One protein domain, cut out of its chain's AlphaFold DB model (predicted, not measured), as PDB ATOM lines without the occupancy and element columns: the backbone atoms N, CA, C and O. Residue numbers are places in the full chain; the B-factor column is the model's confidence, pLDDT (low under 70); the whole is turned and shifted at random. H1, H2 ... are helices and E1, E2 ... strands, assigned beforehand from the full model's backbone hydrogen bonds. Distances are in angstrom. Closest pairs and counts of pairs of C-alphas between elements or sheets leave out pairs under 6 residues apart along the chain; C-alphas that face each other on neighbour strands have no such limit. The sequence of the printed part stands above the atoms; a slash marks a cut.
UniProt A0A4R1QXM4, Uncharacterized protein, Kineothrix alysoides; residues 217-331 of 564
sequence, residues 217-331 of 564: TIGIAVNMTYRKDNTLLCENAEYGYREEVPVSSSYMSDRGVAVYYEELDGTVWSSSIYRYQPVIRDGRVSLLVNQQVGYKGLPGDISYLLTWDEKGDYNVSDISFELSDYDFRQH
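Overview. This is residues 217 to 331 of the 564 residues of an uncharacterized protein of Kineothrix alysoides (UniProt A0A4R1QXM4). A short sheet of three strands, E1 to E3, covers part of one face of a longer, strongly twisted sheet of four strands, E4 to E7, making a sandwich only partly face to face with its strands crossed. The long sheet runs on past the short one as two hairpin ends, at residues 281 to 284 and 308 to 314, while the small helices H1 and H2 lie toward the other end. The printed part has 115 residues, in the order E1 E2 E3 H1 E4 E5 E6 E7 H2; both sheets are antiparallel, in the orders E1 - E2 - E3 and E4 - E5 - E6 - E7, and the class is mostly strand. The whole is compact, with a radius of gyration of the C-alphas of 15.4 A, and elongated, spanning 50 by 28 by 23 A.

Arrangement. E1, residues 223 to 226, E2, residues 231 to 236, and E3, residues 241 to 246, form a meander, each strand the antiparallel neighbour of the one before. N 225 and O 233 are 2.8 A apart, and so are N 234 and O 243. H1, residues 249 to 254, is not on this sheet. A second meander follows: E4, residues 270 to 281, E5, residues 284 to 295, E6, residues 298 to 308, and E7, residues 314 to 323. Its N and O pairs within hydrogen-bond range include N 277 and O 288, N 291 and O 302, and N 301 and O 322, each 2.8 A apart. E4 bends by 74 degrees at residue 274, and E7 by 56 degrees at residue 318. The parts of the two sheets that face each other are 9.8 A apart centre to centre, and the strands of the one sheet stand at 40 degrees to those of the other; the closest C-alphas of E3 and E7 are those of Tyr 241 and Ile 319, 6.7 A apart. H2, residues 328 to 331, is only just not on the four-stranded sheet, with 4 pairs of C-alphas within 10 A. In H1 every O i to N i+4 pair is within hydrogen-bond range; H2 is too short for such a pair.

Along the chain. E1 begins at C-alpha 223 (22.491, -35.588, -36.397). E2 and E3 measure 16.5 A and 16.7 A. E4 is 25.9 A long, E5 34.8 A, E6 31.5 A and E7 26.5 A, ending at C-alpha 323 (25.724, -47.630, -29.558).

Size, cuts and confidence. The C-alphas farthest apart, of Val 259 and Glu 310, are 49.7 A apart. The printed part has no cut. The link from H1 to E4, residues 255 to 269, is long; the others are tight. Mean pLDDT of the printed part is 75.9, with residues 217 to 218, 252 to 272, 294 to 298 and 325 to 331 under 70.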
ATOM      1  N   THR A 217      38.560 -32.558 -39.258       49.75
ATOM      2  CA  THR A 217      37.848 -33.806 -38.925       49.75
ATOM      3  C   THR A 217      37.343 -34.465 -40.197       49.75
ATOM      4  O   THR A 217      36.265 -34.176 -40.716       49.75
ATOM      5  N   ILE A 218      38.167 -35.363 -40.725       62.41
ATOM      6  CA  ILE A 218      37.740 -36.320 -41.728       62.41
ATOM      7  C   ILE A 218      36.700 -37.232 -41.083       62.41
ATOM      8  O   ILE A 218      36.952 -37.856 -40.053       62.41
ATOM      9  N   GLY A 219      35.519 -37.293 -41.689       71.88
ATOM     10  CA  GLY A 219      34.398 -38.037 -41.140       71.88
ATOM     11  C   GLY A 219      33.076 -37.601 -41.745       71.88
ATOM     12  O   GLY A 219      32.981 -36.572 -42.420       71.88
ATOM     13  N   ILE A 220      32.032 -38.376 -41.490       74.75
ATOM     14  CA  ILE A 220      30.669 -37.938 -41.769       74.75
ATOM     15  C   ILE A 220      30.047 -37.362 -40.503       74.75
ATOM     16  O   ILE A 220      30.282 -37.825 -39.388       74.75
ATOM     17  N   ALA A 221      29.239 -36.323 -40.675       77.12
ATOM     18  CA  ALA A 221      28.524 -35.707 -39.573       77.12
ATOM     19  C   ALA A 221      27.139 -36.352 -39.436       77.12
ATOM     20  O   ALA A 221      26.402 -36.430 -40.419       77.12
ATOM     21  N   VAL A 222      26.761 -36.802 -38.242       75.06
ATOM     22  CA  VAL A 222      25.432 -37.384 -37.999       75.06
ATOM     23  C   VAL A 222      24.676 -36.550 -36.976       75.06
ATOM     24  O   VAL A 222      25.195 -36.203 -35.920       75.06
ATOM     25  N   ASN A 223      23.436 -36.205 -37.316       79.69
ATOM     26  CA  ASN A 223      22.491 -35.588 -36.397       79.69
ATOM     27  C   ASN A 223      21.902 -36.676 -35.510       79.69
ATOM     28  O   ASN A 223      21.329 -37.637 -36.018       79.69
ATOM     29  N   MET A 224      22.005 -36.500 -34.199       78.62
ATOM     30  CA  MET A 224      21.481 -37.443 -33.216       78.62
ATOM     31  C   MET A 224      20.350 -36.762 -32.443       78.62
ATOM     32  O   MET A 224      20.560 -35.732 -31.810       78.62
ATOM     33  N   THR A 225      19.137 -37.312 -32.518       81.81
ATOM     34  CA  THR A 225      17.947 -36.786 -31.827       81.81
ATOM     35  C   THR A 225      17.371 -37.851 -30.909       81.81
ATOM     36  O   THR A 225      16.818 -38.849 -31.373       81.81
ATOM     37  N   TYR A 226      17.462 -37.637 -29.600       79.50
ATOM     38  CA  TYR A 226      16.851 -38.533 -28.622       79.50
ATOM     39  C   TYR A 226      15.350 -38.252 -28.482       79.50
ATOM     40  O   TYR A 226      14.921 -37.105 -28.347       79.50
ATOM     41  N   ARG A 227      14.526 -39.300 -28.505       82.06
ATOM     42  CA  ARG A 227      13.063 -39.205 -28.445       82.06
ATOM     43  C   ARG A 227      12.520 -39.728 -27.117       82.06
ATOM     44  O   ARG A 227      13.121 -40.551 -26.436       82.06
ATOM     45  N   LYS A 228      11.312 -39.274 -26.763       82.00
ATOM     46  CA  LYS A 228      10.621 -39.632 -25.505       82.00
ATOM     47  C   LYS A 228      10.286 -41.119 -25.360       82.00
ATOM     48  O   LYS A 228       9.954 -41.551 -24.264       82.00
ATOM     49  N   ASP A 229      10.312 -41.872 -26.451       83.81
ATOM     50  CA  ASP A 229      10.109 -43.322 -26.476       83.81
ATOM     51  C   ASP A 229      11.419 -44.109 -26.281       83.81
ATOM     52  O   ASP A 229      11.448 -45.308 -26.537       83.81
ATOM     53  N   ASN A 230      12.479 -43.445 -25.804       82.25
ATOM     54  CA  ASN A 230      13.829 -43.986 -25.635       82.25
ATOM     55  C   ASN A 230      14.464 -44.476 -26.943       82.25
ATOM     56  O   ASN A 230      15.223 -45.440 -26.955       82.25
ATOM     57  N   THR A 231      14.157 -43.807 -28.052       85.50
ATOM     58  CA  THR A 231      14.792 -44.066 -29.348       85.50
ATOM     59  C   THR A 231      15.729 -42.923 -29.704       85.50
ATOM     60  O   THR A 231      15.360 -41.752 -29.608       85.50
ATOM     61  N   LEU A 232      16.929 -43.256 -30.160       85.62
ATOM     62  CA  LEU A 232      17.874 -42.325 -30.749       85.62
ATOM     63  C   LEU A 232      17.711 -42.340 -32.271       85.62
ATOM     64  O   LEU A 232      17.888 -43.368 -32.916       85.62
ATOM     65  N   LEU A 233      17.335 -41.206 -32.851       86.88
ATOM     66  CA  LEU A 233      17.281 -41.019 -34.296       86.88
ATOM     67  C   LEU A 233      18.630 -40.484 -34.782       86.88
ATOM     68  O   LEU A 233      19.001 -39.370 -34.419       86.88
ATOM     69  N   CYS A 234      19.310 -41.250 -35.626       85.69
ATOM     70  CA  CYS A 234      20.577 -40.889 -36.252       85.69
ATOM     71  C   CYS A 234      20.338 -40.560 -37.732       85.69
ATOM     72  O   CYS A 234      19.840 -41.402 -38.476       85.69
ATOM     73  N   GLU A 235      20.668 -39.345 -38.177       85.88
ATOM     74  CA  GLU A 235      20.384 -38.867 -39.537       85.88
ATOM     75  C   GLU A 235      21.569 -38.124 -40.170       85.88
ATOM     76  O   GLU A 235      22.137 -37.201 -39.584       85.88
ATOM     77  N   ASN A 236      21.886 -38.444 -41.426       84.00
ATOM     78  CA  ASN A 236      22.759 -37.637 -42.277       84.00
ATOM     79  C   ASN A 236      22.055 -37.367 -43.612       84.00
ATOM     80  O   ASN A 236      21.866 -38.259 -44.439       84.00
ATOM     81  N   ALA A 237      21.659 -36.109 -43.816       83.94
ATOM     82  CA  ALA A 237      20.906 -35.691 -44.993       83.94
ATOM     83  C   ALA A 237      21.748 -35.654 -46.280       83.94
ATOM     84  O   ALA A 237      21.183 -35.805 -47.361       83.94
ATOM     85  N   GLU A 238      23.067 -35.456 -46.177       83.62
ATOM     86  CA  GLU A 238      23.979 -35.422 -47.330       83.62
ATOM     87  C   GLU A 238      24.042 -36.788 -48.020       83.62
ATOM     88  O   GLU A 238      23.955 -36.862 -49.244       83.62
ATOM     89  N   TYR A 239      24.094 -37.861 -47.229       85.75
ATOM     90  CA  TYR A 239      24.187 -39.240 -47.718       85.75
ATOM     91  C   TYR A 239      22.859 -40.011 -47.637       85.75
ATOM     92  O   TYR A 239      22.817 -41.209 -47.898       85.75
ATOM     93  N   GLY A 240      21.757 -39.339 -47.283       88.81
ATOM     94  CA  GLY A 240      20.428 -39.956 -47.186       88.81
ATOM     95  C   GLY A 240      20.310 -41.037 -46.103       88.81
ATOM     96  O   GLY A 240      19.447 -41.908 -46.203       88.81
ATOM     97  N   TYR A 241      21.170 -40.991 -45.086       89.44
ATOM     98  CA  TYR A 241      21.211 -41.957 -43.994       89.44
ATOM     99  C   TYR A 241      20.210 -41.605 -42.890       89.44
ATOM    100  O   TYR A 241      20.079 -40.440 -42.502       89.44
ATOM    101  N   ARG A 242      19.511 -42.628 -42.388       93.25
ATOM    102  CA  ARG A 242      18.527 -42.524 -41.309       93.25
ATOM    103  C   ARG A 242      18.378 -43.862 -40.594       93.25
ATOM    104  O   ARG A 242      17.916 -44.824 -41.204       93.25
ATOM    105  N   GLU A 243      18.675 -43.884 -39.303       91.44
ATOM    106  CA  GLU A 243      18.544 -45.058 -38.440       91.44
ATOM    107  C   GLU A 243      17.851 -44.687 -37.121       91.44
ATOM    108  O   GLU A 243      17.999 -43.575 -36.613       91.44
ATOM    109  N   GLU A 244      17.039 -45.600 -36.588       92.25
ATOM    110  CA  GLU A 244      16.367 -45.453 -35.295       92.25
ATOM    111  C   GLU A 244      16.877 -46.543 -34.353       92.25
ATOM    112  O   GLU A 244      16.621 -47.727 -34.569       92.25
ATOM    113  N   VAL A 245      17.603 -46.132 -33.315       88.50
ATOM    114  CA  VAL A 245      18.339 -47.019 -32.416       88.50
ATOM    115  C   VAL A 245      17.658 -47.024 -31.048       88.50
ATOM    116  O   VAL A 245      17.588 -45.976 -30.397       88.50
ATOM    117  N   PRO A 246      17.110 -48.160 -30.589       87.88
ATOM    118  CA  PRO A 246      16.505 -48.238 -29.267       87.88
ATOM    119  C   PRO A 246      17.586 -48.129 -28.186       87.88
ATOM    120  O   PRO A 246      18.566 -48.869 -28.201       87.88
ATOM    121  N   VAL A 247      17.383 -47.238 -27.218       82.75
ATOM    122  CA  VAL A 247      18.266 -47.061 -26.062       82.75
ATOM    123  C   VAL A 247      17.594 -47.688 -24.845       82.75
ATOM    124  O   VAL A 247      16.473 -47.329 -24.474       82.75
ATOM    125  N   SER A 248      18.250 -48.659 -24.212       81.81
ATOM    126  CA  SER A 248      17.678 -49.308 -23.034       81.81
ATOM    127  C   SER A 248      17.675 -48.358 -21.831       81.81
ATOM    128  O   SER A 248      18.544 -47.501 -21.667       81.81
ATOM    129  N   SER A 249      16.690 -48.512 -20.944       73.38
ATOM    130  CA  SER A 249      16.642 -47.715 -19.713       73.38
ATOM    131  C   SER A 249      17.831 -47.996 -18.789       73.38
ATOM    132  O   SER A 249      18.244 -47.078 -18.089       73.38
ATOM    133  N   SER A 250      18.394 -49.214 -18.823       74.94
ATOM    134  CA  SER A 250      19.628 -49.551 -18.102       74.94
ATOM    135  C   SER A 250      20.828 -48.797 -18.670       74.94
ATOM    136  O   SER A 250      21.547 -48.157 -17.918       74.94
ATOM    137  N   TYR A 251      20.974 -48.733 -19.999       71.56
ATOM    138  CA  TYR A 251      22.036 -47.948 -20.638       71.56
ATOM    139  C   TYR A 251      21.987 -46.475 -20.200       71.56
ATOM    140  O   TYR A 251      23.010 -45.884 -19.860       71.56
ATOM    141  N   MET A 252      20.783 -45.896 -20.119       69.25
ATOM    142  CA  MET A 252      20.585 -44.519 -19.649       69.25
ATOM    143  C   MET A 252      20.879 -44.338 -18.150       69.25
ATOM    144  O   MET A 252      21.449 -43.314 -17.762       69.25
ATOM    145  N   SER A 253      20.464 -45.284 -17.298       66.75
ATOM    146  CA  SER A 253      20.679 -45.202 -15.847       66.75
ATOM    147  C   SER A 253      22.139 -45.403 -15.481       66.75
ATOM    148  O   SER A 253      22.695 -44.598 -14.736       66.75
ATOM    149  N   ASP A 254      22.765 -46.427 -16.057       66.88
ATOM    150  CA  ASP A 254      24.138 -46.823 -15.760       66.88
ATOM    151  C   ASP A 254      25.087 -45.690 -16.133       66.88
ATOM    152  O   ASP A 254      26.038 -45.407 -15.405       66.88
ATOM    153  N   ARG A 255      24.757 -44.952 -17.202       65.00
ATOM    154  CA  ARG A 255      25.543 -43.828 -17.712       65.00
ATOM    155  C   ARG A 255      25.229 -42.461 -17.089       65.00
ATOM    156  O   ARG A 255      25.828 -41.461 -17.477       65.00
ATOM    157  N   GLY A 256      24.312 -42.390 -16.115       57.62
ATOM    158  CA  GLY A 256      23.891 -41.123 -15.491       57.62
ATOM    159  C   GLY A 256      23.253 -40.139 -16.481       57.62
ATOM    160  O   GLY A 256      23.202 -38.932 -16.246       57.62
ATOM    161  N   VAL A 257      22.780 -40.662 -17.611       57.97
ATOM    162  CA  VAL A 257      22.422 -39.901 -18.808       57.97
ATOM    163  C   VAL A 257      21.123 -39.141 -18.578       57.97
ATOM    164  O   VAL A 257      20.998 -38.017 -19.033       57.97
ATOM    165  N   ALA A 258      20.203 -39.669 -17.766       51.53
ATOM    166  CA  ALA A 258      18.877 -39.094 -17.514       51.53
ATOM    167  C   ALA A 258      18.846 -37.606 -17.076       51.53
ATOM    168  O   ALA A 258      17.799 -36.975 -17.193       51.53
ATOM    169  N   VAL A 259      19.959 -37.035 -16.593       47.25
ATOM    170  CA  VAL A 259      20.038 -35.657 -16.065       47.25
ATOM    171  C   VAL A 259      20.311 -34.595 -17.150       47.25
ATOM    172  O   VAL A 259      19.995 -33.428 -16.947       47.25
ATOM    173  N   TYR A 260      20.837 -34.969 -18.324       46.38
ATOM    174  CA  TYR A 260      21.355 -34.013 -19.325       46.38
ATOM    175  C   TYR A 260      20.431 -33.743 -20.539       46.38
ATOM    176  O   TYR A 260      20.830 -33.043 -21.466       46.38
ATOM    177  N   TYR A 261      19.205 -34.288 -20.575       51.53
ATOM    178  CA  TYR A 261      18.466 -34.515 -21.842       51.53
ATOM    179  C   TYR A 261      17.338 -33.534 -22.148       51.53
ATOM    180  O   TYR A 261      16.625 -33.714 -23.134       51.53
ATOM    181  N   GLU A 262      17.177 -32.474 -21.358       47.78
ATOM    182  CA  GLU A 262      16.210 -31.428 -21.703       47.78
ATOM    183  C   GLU A 262      16.664 -30.553 -22.902       47.78
ATOM    184  O   GLU A 262      15.840 -29.802 -23.417       47.78
ATOM    185  N   GLU A 263      17.908 -30.681 -23.414       46.94
ATOM    186  CA  GLU A 263      18.494 -29.719 -24.382       46.94
ATOM    187  C   GLU A 263      19.186 -30.283 -25.654       46.94
ATOM    188  O   GLU A 263      19.749 -29.505 -26.425       46.94
ATOM    189  N   LEU A 264      19.141 -31.586 -25.964       51.78
ATOM    190  CA  LEU A 264      19.759 -32.123 -27.199       51.78
ATOM    191  C   LEU A 264      18.808 -32.052 -28.408       51.78
ATOM    192  O   LEU A 264      18.357 -33.076 -28.916       51.78
ATOM    193  N   ASP A 265      18.503 -30.841 -28.876       50.25
ATOM    194  CA  ASP A 265      17.798 -30.632 -30.148       50.25
ATOM    195  C   ASP A 265      18.801 -30.165 -31.221       50.25
ATOM    196  O   ASP A 265      19.233 -29.013 -31.242       50.25
ATOM    197  N   GLY A 266      19.221 -31.088 -32.095       52.69
ATOM    198  CA  GLY A 266      19.934 -30.762 -33.338       52.69
ATOM    199  C   GLY A 266      21.440 -30.488 -33.247       52.69
ATOM    200  O   GLY A 266      21.966 -29.762 -34.091       52.69
ATOM    201  N   THR A 267      22.159 -31.043 -32.265       53.19
ATOM    202  CA  THR A 267      23.620 -30.856 -32.216       53.19
ATOM    203  C   THR A 267      24.341 -31.903 -33.072       53.19
ATOM    204  O   THR A 267      24.188 -33.103 -32.861       53.19
ATOM    205  N   VAL A 268      25.133 -31.435 -34.037       51.75
ATOM    206  CA  VAL A 268      26.003 -32.248 -34.900       51.75
ATOM    207  C   VAL A 268      27.358 -32.414 -34.217       51.75
ATOM    208  O   VAL A 268      28.030 -31.411 -33.987       51.75
ATOM    209  N   TRP A 269      27.779 -33.648 -33.939       55.69
ATOM    210  CA  TRP A 269      29.157 -33.948 -33.538       55.69
ATOM    211  C   TRP A 269      29.677 -35.148 -34.325       55.69
ATOM    212  O   TRP A 269      29.147 -36.251 -34.222       55.69
ATOM    213  N   SER A 270      30.724 -34.913 -35.107       53.00
ATOM    214  CA  SER A 270      31.616 -35.939 -35.636       53.00
ATOM    215  C   SER A 270      32.873 -35.936 -34.778       53.00
ATOM    216  O   SER A 270      33.487 -34.880 -34.624       53.00
ATOM    217  N   SER A 271      33.254 -37.084 -34.216       61.25
ATOM    218  CA  SER A 271      34.616 -37.253 -33.708       61.25
ATOM    219  C   SER A 271      35.467 -37.962 -34.759       61.25
ATOM    220  O   SER A 271      35.025 -38.156 -35.897       61.25
ATOM    221  N   SER A 272      36.704 -38.268 -34.403       67.06
ATOM    222  CA  SER A 272      37.725 -38.729 -35.327       67.06
ATOM    223  C   SER A 272      37.525 -40.176 -35.761       67.06
ATOM    224  O   SER A 272      36.872 -40.988 -35.097       67.06
ATOM    225  N   ILE A 273      38.113 -40.501 -36.908       72.81
ATOM    226  CA  ILE A 273      38.277 -41.886 -37.334       72.81
ATOM    227  C   ILE A 273      39.193 -42.553 -36.309       72.81
ATOM    228  O   ILE A 273      40.140 -41.939 -35.837       72.81
ATOM    229  N   TYR A 274      38.916 -43.795 -35.935       71.50
ATOM    230  CA  TYR A 274      39.838 -44.569 -35.093       71.50
ATOM    231  C   TYR A 274      40.281 -45.860 -35.771       71.50
ATOM    232  O   TYR A 274      41.316 -46.430 -35.421       71.50
ATOM    233  N   ARG A 275      39.542 -46.320 -36.782       78.50
ATOM    234  CA  ARG A 275      39.879 -47.526 -37.533       78.50
ATOM    235  C   ARG A 275      39.463 -47.378 -38.985       78.50
ATOM    236  O   ARG A 275      38.370 -46.904 -39.278       78.50
ATOM    237  N   TYR A 276      40.306 -47.868 -39.881       85.25
ATOM    238  CA  TYR A 276      39.911 -48.186 -41.244       85.25
ATOM    239  C   TYR A 276      40.317 -49.624 -41.565       85.25
ATOM    240  O   TYR A 276      41.208 -50.185 -40.925       85.25
ATOM    241  N   GLN A 277      39.638 -50.225 -42.532       88.62
ATOM    242  CA  GLN A 277      39.972 -51.541 -43.053       88.62
ATOM    243  C   GLN A 277      39.718 -51.567 -44.564       88.62
ATOM    244  O   GLN A 277      38.619 -51.205 -44.988       88.62
ATOM    245  N   PRO A 278      40.682 -52.010 -45.388       87.38
ATOM    246  CA  PRO A 278      40.418 -52.248 -46.797       87.38
ATOM    247  C   PRO A 278      39.464 -53.435 -46.961       87.38
ATOM    248  O   PRO A 278      39.635 -54.494 -46.354       87.38
ATOM    249  N   VAL A 279      38.449 -53.268 -47.802       91.25
ATOM    250  CA  VAL A 279      37.487 -54.313 -48.156       91.25
ATOM    251  C   VAL A 279      37.310 -54.356 -49.667       91.25
ATOM    252  O   VAL A 279      37.256 -53.320 -50.322       91.25
ATOM    253  N   ILE A 280      37.207 -55.554 -50.240       89.75
ATOM    254  CA  ILE A 280      36.950 -55.715 -51.674       89.75
ATOM    255  C   ILE A 280      35.447 -55.864 -51.886       89.75
ATOM    256  O   ILE A 280      34.828 -56.800 -51.375       89.75
ATOM    257  N   ARG A 281      34.860 -54.969 -52.682       85.12
ATOM    258  CA  ARG A 281      33.449 -55.013 -53.071       85.12
ATOM    259  C   ARG A 281      33.315 -54.781 -54.563       85.12
ATOM    260  O   ARG A 281      33.883 -53.844 -55.108       85.12
ATOM    261  N   ASP A 282      32.589 -55.673 -55.231       85.81
ATOM    262  CA  ASP A 282      32.365 -55.614 -56.681       85.81
ATOM    263  C   ASP A 282      33.670 -55.502 -57.502       85.81
ATOM    264  O   ASP A 282      33.712 -54.877 -58.559       85.81
ATOM    265  N   GLY A 283      34.746 -56.125 -57.003       85.88
ATOM    266  CA  GLY A 283      36.070 -56.115 -57.634       85.88
ATOM    267  C   GLY A 283      36.865 -54.820 -57.446       85.88
ATOM    268  O   GLY A 283      37.876 -54.651 -58.118       85.88
ATOM    269  N   ARG A 284      36.428 -53.917 -56.561       87.12
ATOM    270  CA  ARG A 284      37.132 -52.678 -56.205       87.12
ATOM    271  C   ARG A 284      37.479 -52.649 -54.724       87.12
ATOM    272  O   ARG A 284      36.727 -53.180 -53.903       87.12
ATOM    273  N   VAL A 285      38.593 -52.010 -54.385       90.75
ATOM    274  CA  VAL A 285      38.965 -51.752 -52.993       90.75
ATOM    275  C   VAL A 285      38.136 -50.577 -52.472       90.75
ATOM    276  O   VAL A 285      37.961 -49.565 -53.138       90.75
ATOM    277  N   SER A 286      37.560 -50.740 -51.288       92.12
ATOM    278  CA  SER A 286      36.869 -49.700 -50.522       92.12
ATOM    279  C   SER A 286      37.497 -49.628 -49.136       92.12
ATOM    280  O   SER A 286      38.044 -50.622 -48.660       92.12
ATOM    281  N   LEU A 287      37.373 -48.495 -48.450       91.06
ATOM    282  CA  LEU A 287      37.746 -48.401 -47.041       91.06
ATOM    283  C   LEU A 287      36.494 -48.494 -46.173       91.06
ATOM    284  O   LEU A 287      35.628 -47.626 -46.241       91.06
ATOM    285  N   LEU A 288      36.406 -49.529 -45.340       91.25
ATOM    286  CA  LEU A 288      35.493 -49.553 -44.203       91.25
ATOM    287  C   LEU A 288      36.072 -48.663 -43.114       91.25
ATOM    288  O   LEU A 288      37.060 -49.016 -42.477       91.25
ATOM    289  N   VAL A 289      35.461 -47.504 -42.918       87.94
ATOM    290  CA  VAL A 289      35.879 -46.506 -41.941       87.94
ATOM    291  C   VAL A 289      34.981 -46.610 -40.721       87.94
ATOM    292  O   VAL A 289      33.762 -46.638 -40.862       87.94
ATOM    293  N   ASN A 290      35.587 -46.655 -39.535       85.38
ATOM    294  CA  ASN A 290      34.893 -46.565 -38.259       85.38
ATOM    295  C   ASN A 290      35.284 -45.263 -37.577       85.38
ATOM    296  O   ASN A 290      36.465 -44.948 -37.383       85.38
ATOM    297  N   GLN A 291      34.253 -44.514 -37.239       82.94
ATOM    298  CA  GLN A 291      34.330 -43.182 -36.700       82.94
ATOM    299  C   GLN A 291      33.524 -43.157 -35.415       82.94
ATOM    300  O   GLN A 291      32.358 -43.552 -35.397       82.94
ATOM    301  N   GLN A 292      34.126 -42.660 -34.344       77.69
ATOM    302  CA  GLN A 292      33.380 -42.471 -33.116       77.69
ATOM    303  C   GLN A 292      32.506 -41.215 -33.264       77.69
ATOM    304  O   GLN A 292      32.897 -40.208 -33.864       77.69
ATOM    305  N   VAL A 293      31.298 -41.248 -32.724       74.81
ATOM    306  CA  VAL A 293      30.389 -40.103 -32.652       74.81
ATOM    307  C   VAL A 293      29.692 -40.079 -31.303       74.81
ATOM    308  O   VAL A 293      29.651 -41.073 -30.589       74.81
ATOM    309  N   GLY A 294      29.123 -38.940 -30.932       66.38
ATOM    310  CA  GLY A 294      28.283 -38.855 -29.743       66.38
ATOM    311  C   GLY A 294      28.579 -37.657 -28.861       66.38
ATOM    312  O   GLY A 294      29.530 -36.903 -29.057       66.38
ATOM    313  N   TYR A 295      27.708 -37.484 -27.875       61.28
ATOM    314  CA  TYR A 295      27.776 -36.441 -26.859       61.28
ATOM    315  C   TYR A 295      27.816 -37.096 -25.481       61.28
ATOM    316  O   TYR A 295      27.227 -38.162 -25.303       61.28
ATOM    317  N   LYS A 296      28.494 -36.449 -24.523       57.25
ATOM    318  CA  LYS A 296      28.653 -36.857 -23.113       57.25
ATOM    319  C   LYS A 296      27.537 -37.805 -22.637       57.25
ATOM    320  O   LYS A 296      26.420 -37.372 -22.358       57.25
ATOM    321  N   GLY A 297      27.860 -39.101 -22.568       58.78
ATOM    322  CA  GLY A 297      26.971 -40.162 -22.079       58.78
ATOM    323  C   GLY A 297      26.337 -41.085 -23.135       58.78
ATOM    324  O   GLY A 297      25.913 -42.174 -22.764       58.78
ATOM    325  N   LEU A 298      26.325 -40.720 -24.424       66.69
ATOM    326  CA  LEU A 298      25.875 -41.572 -25.544       66.69
ATOM    327  C   LEU A 298      26.931 -41.633 -26.670       66.69
ATOM    328  O   LEU A 298      26.697 -41.097 -27.758       66.69
ATOM    329  N   PRO A 299      28.111 -42.231 -26.436       73.62
ATOM    330  CA  PRO A 299      28.993 -42.604 -27.531       73.62
ATOM    331  C   PRO A 299      28.308 -43.621 -28.436       73.62
ATOM    332  O   PRO A 299      27.674 -44.571 -27.977       73.62
ATOM    333  N   GLY A 300      28.487 -43.427 -29.727       78.25
ATOM    334  CA  GLY A 300      28.202 -44.401 -30.756       78.25
ATOM    335  C   GLY A 300      29.388 -44.535 -31.690       78.25
ATOM    336  O   GLY A 300      30.245 -43.657 -31.776       78.25
ATOM    337  N   ASP A 301      29.404 -45.636 -32.408       85.44
ATOM    338  CA  ASP A 301      30.321 -45.896 -33.493       85.44
ATOM    339  C   ASP A 301      29.528 -45.836 -34.792       85.44
ATOM    340  O   ASP A 301      28.460 -46.434 -34.925       85.44
ATOM    341  N   ILE A 302      30.029 -45.065 -35.749       85.25
ATOM    342  CA  ILE A 302      29.519 -45.069 -37.109       85.25
ATOM    343  C   ILE A 302      30.525 -45.766 -37.997       85.25
ATOM    344  O   ILE A 302      31.692 -45.376 -38.069       85.25
ATOM    345  N   SER A 303      30.031 -46.749 -38.736       89.88
ATOM    346  CA  SER A 303      30.778 -47.427 -39.782       89.88
ATOM    347  C   SER A 303      30.237 -47.005 -41.142       89.88
ATOM    348  O   SER A 303      29.027 -46.862 -41.310       89.88
ATOM    349  N   TYR A 304      31.111 -46.791 -42.119       90.69
ATOM    350  CA  TYR A 304      30.715 -46.520 -43.502       90.69
ATOM    351  C   TYR A 304      31.774 -46.989 -44.494       90.69
ATOM    352  O   TYR A 304      32.961 -47.057 -44.179       90.69
ATOM    353  N   LEU A 305      31.346 -47.287 -45.720       91.31
ATOM    354  CA  LEU A 305      32.244 -47.563 -46.834       91.31
ATOM    355  C   LEU A 305      32.565 -46.283 -47.595       91.31
ATOM    356  O   LEU A 305      31.666 -45.599 -48.093       91.31
ATOM    357  N   LEU A 306      33.859 -46.011 -47.727       91.69
ATOM    358  CA  LEU A 306      34.411 -44.962 -48.564       91.69
ATOM    359  C   LEU A 306      34.996 -45.573 -49.841       91.69
ATOM    360  O   LEU A 306      35.763 -46.535 -49.800       91.69
ATOM    361  N   THR A 307      34.600 -45.013 -50.978       91.75
ATOM    362  CA  THR A 307      35.022 -45.431 -52.322       91.75
ATOM    363  C   THR A 307      35.436 -44.214 -53.126       91.75
ATOM    364  O   THR A 307      34.968 -43.115 -52.830       91.75
ATOM    365  N   TRP A 308      36.262 -44.407 -54.152       91.50
ATOM    366  CA  TRP A 308      36.642 -43.355 -55.090       91.50
ATOM    367  C   TRP A 308      36.392 -43.796 -56.526       91.50
ATOM    368  O   TRP A 308      36.399 -44.988 -56.845       91.50
ATOM    369  N   ASP A 309      36.117 -42.828 -57.393       89.25
ATOM    370  CA  ASP A 309      36.149 -43.039 -58.834       89.25
ATOM    371  C   ASP A 309      37.548 -42.762 -59.417       89.25
ATOM    372  O   ASP A 309      38.452 -42.298 -58.726       89.25
ATOM    373  N   GLU A 310      37.716 -43.011 -60.718       86.06
ATOM    374  CA  GLU A 310      38.974 -42.790 -61.457       86.06
ATOM    375  C   GLU A 310      39.443 -41.319 -61.458       86.06
ATOM    376  O   GLU A 310      40.547 -41.012 -61.898       86.06
ATOM    377  N   LYS A 311      38.602 -40.370 -61.025       84.69
ATOM    378  CA  LYS A 311      38.969 -38.950 -60.899       84.69
ATOM    379  C   LYS A 311      39.394 -38.589 -59.477       84.69
ATOM    380  O   LYS A 311      39.806 -37.450 -59.244       84.69
ATOM    381  N   GLY A 312      39.281 -39.533 -58.546       82.69
ATOM    382  CA  GLY A 312      39.482 -39.326 -57.124       82.69
ATOM    383  C   GLY A 312      38.314 -38.622 -56.432       82.69
ATOM    384  O   GLY A 312      38.495 -38.105 -55.327       82.69
ATOM    385  N   ASP A 313      37.127 -38.587 -57.050       87.12
ATOM    386  CA  ASP A 313      35.907 -38.141 -56.381       87.12
ATOM    387  C   ASP A 313      35.391 -39.275 -55.481       87.12
ATOM    388  O   ASP A 313      35.256 -40.419 -55.916       87.12
ATOM    389  N   TYR A 314      35.111 -38.966 -54.212       89.56
ATOM    390  CA  TYR A 314      34.683 -39.973 -53.244       89.56
ATOM    391  C   TYR A 314      33.169 -40.211 -53.248       89.56
ATOM    392  O   TYR A 314      32.371 -39.327 -53.573       89.56
ATOM    393  N   ASN A 315      32.767 -41.384 -52.767       90.56
ATOM    394  CA  ASN A 315      31.392 -41.721 -52.428       90.56
ATOM    395  C   ASN A 315      31.326 -42.462 -51.083       90.56
ATOM    396  O   ASN A 315      32.124 -43.365 -50.824       90.56
ATOM    397  N   VAL A 316      30.350 -42.086 -50.251       89.38
ATOM    398  CA  VAL A 316      30.053 -42.726 -48.961       89.38
ATOM    399  C   VAL A 316      28.822 -43.615 -49.108       89.38
ATOM    400  O   VAL A 316      27.807 -43.196 -49.665       89.38
ATOM    401  N   SER A 317      28.894 -44.839 -48.597       90.88
ATOM    402  CA  SER A 317      27.792 -45.807 -48.636       90.88
ATOM    403  C   SER A 317      27.801 -46.730 -47.419       90.88
ATOM    404  O   SER A 317      28.737 -46.690 -46.626       90.88
ATOM    405  N   ASP A 318      26.740 -47.529 -47.263       90.56
ATOM    406  CA  ASP A 318      26.589 -48.529 -46.192       90.56
ATOM    407  C   ASP A 318      26.880 -47.976 -44.792       90.56
ATOM    408  O   ASP A 318      27.602 -48.576 -44.002       90.56
ATOM    409  N   ILE A 319      26.324 -46.795 -44.516       89.38
ATOM    410  CA  ILE A 319      26.423 -46.162 -43.204       89.38
ATOM    411  C   ILE A 319      25.590 -46.980 -42.208       89.38
ATOM    412  O   ILE A 319      24.412 -47.240 -42.469       89.38
ATOM    413  N   SER A 320      26.184 -47.340 -41.074       89.62
ATOM    414  CA  SER A 320      25.517 -47.967 -39.928       89.62
ATOM    415  C   SER A 320      25.940 -47.299 -38.628       89.62
ATOM    416  O   SER A 320      27.069 -46.817 -38.526       89.62
ATOM    417  N   PHE A 321      25.057 -47.296 -37.629       87.19
ATOM    418  CA  PHE A 321      25.357 -46.801 -36.289       87.19
ATOM    419  C   PHE A 321      25.195 -47.905 -35.246       87.19
ATOM    420  O   PHE A 321      24.181 -48.598 -35.203       87.19
ATOM    421  N   GLU A 322      26.156 -47.994 -34.337       86.19
ATOM    422  CA  GLU A 322      26.097 -48.848 -33.160       86.19
ATOM    423  C   GLU A 322      26.265 -47.993 -31.900       86.19
ATOM    424  O   GLU A 322      27.090 -47.082 -31.859       86.19
ATOM    425  N   LEU A 323      25.462 -48.243 -30.861       81.06
ATOM    426  CA  LEU A 323      25.724 -47.630 -29.558       81.06
ATOM    427  C   LEU A 323      26.989 -48.253 -28.992       81.06
ATOM    428  O   LEU A 323      27.074 -49.469 -28.858       81.06
ATOM    429  N   SER A 324      27.944 -47.413 -28.623       76.06
ATOM    430  CA  SER A 324      29.196 -47.904 -28.088       76.06
ATOM    431  C   SER A 324      29.012 -48.239 -26.610       76.06
ATOM    432  O   SER A 324      28.560 -47.404 -25.812       76.06
ATOM    433  N   ASP A 325      29.418 -49.448 -26.224       65.94
ATOM    434  CA  ASP A 325      29.613 -49.822 -24.818       65.94
ATOM    435  C   ASP A 325      30.826 -49.118 -24.202       65.94
ATOM    436  O   ASP A 325      31.036 -49.162 -22.989       65.94
ATOM    437  N   TYR A 326      31.559 -48.357 -25.009       58.78
ATOM    438  CA  TYR A 326      32.588 -47.447 -24.554       58.78
ATOM    439  C   TYR A 326      31.995 -46.427 -23.585       58.78
ATOM    440  O   TYR A 326      31.156 -45.624 -23.976       58.78
ATOM    441  N   ASP A 327      32.307 -46.483 -22.293       55.16
ATOM    442  CA  ASP A 327      31.846 -45.464 -21.348       55.16
ATOM    443  C   ASP A 327      32.777 -44.255 -21.488       55.16
ATOM    444  O   ASP A 327      33.952 -44.337 -21.141       55.16
ATOM    445  N   PHE A 328      32.263 -43.123 -21.986       48.84
ATOM    446  CA  PHE A 328      33.011 -41.853 -22.028       48.84
ATOM    447  C   PHE A 328      33.502 -41.436 -20.626       48.84
ATOM    448  O   PHE A 328      34.401 -40.611 -20.498       48.84
ATOM    449  N   ARG A 329      32.924 -41.997 -19.549       45.38
ATOM    450  CA  ARG A 329      33.402 -41.804 -18.170       45.38
ATOM    451  C   ARG A 329      34.603 -42.681 -17.812       45.38
ATOM    452  O   ARG A 329      35.246 -42.414 -16.802       45.38
ATOM    453  N   GLN A 330      35.015 -43.612 -18.677       42.19
ATOM    454  CA  GLN A 330      36.376 -44.151 -18.638       42.19
ATOM    455  C   GLN A 330      37.441 -43.120 -19.059       42.19
ATOM    456  O   GLN A 330      38.580 -43.494 -19.284       42.19
ATOM    457  N   HIS A 331      37.119 -41.836 -19.244       44.22
ATOM    458  CA  HIS A 331      38.116 -40.804 -19.622       44.22
ATOM    459  C   HIS A 331      38.516 -39.936 -18.446       44.22
ATOM    460  O   HIS A 331      39.347 -39.043 -18.551       44.22
TER     461      HIS A 331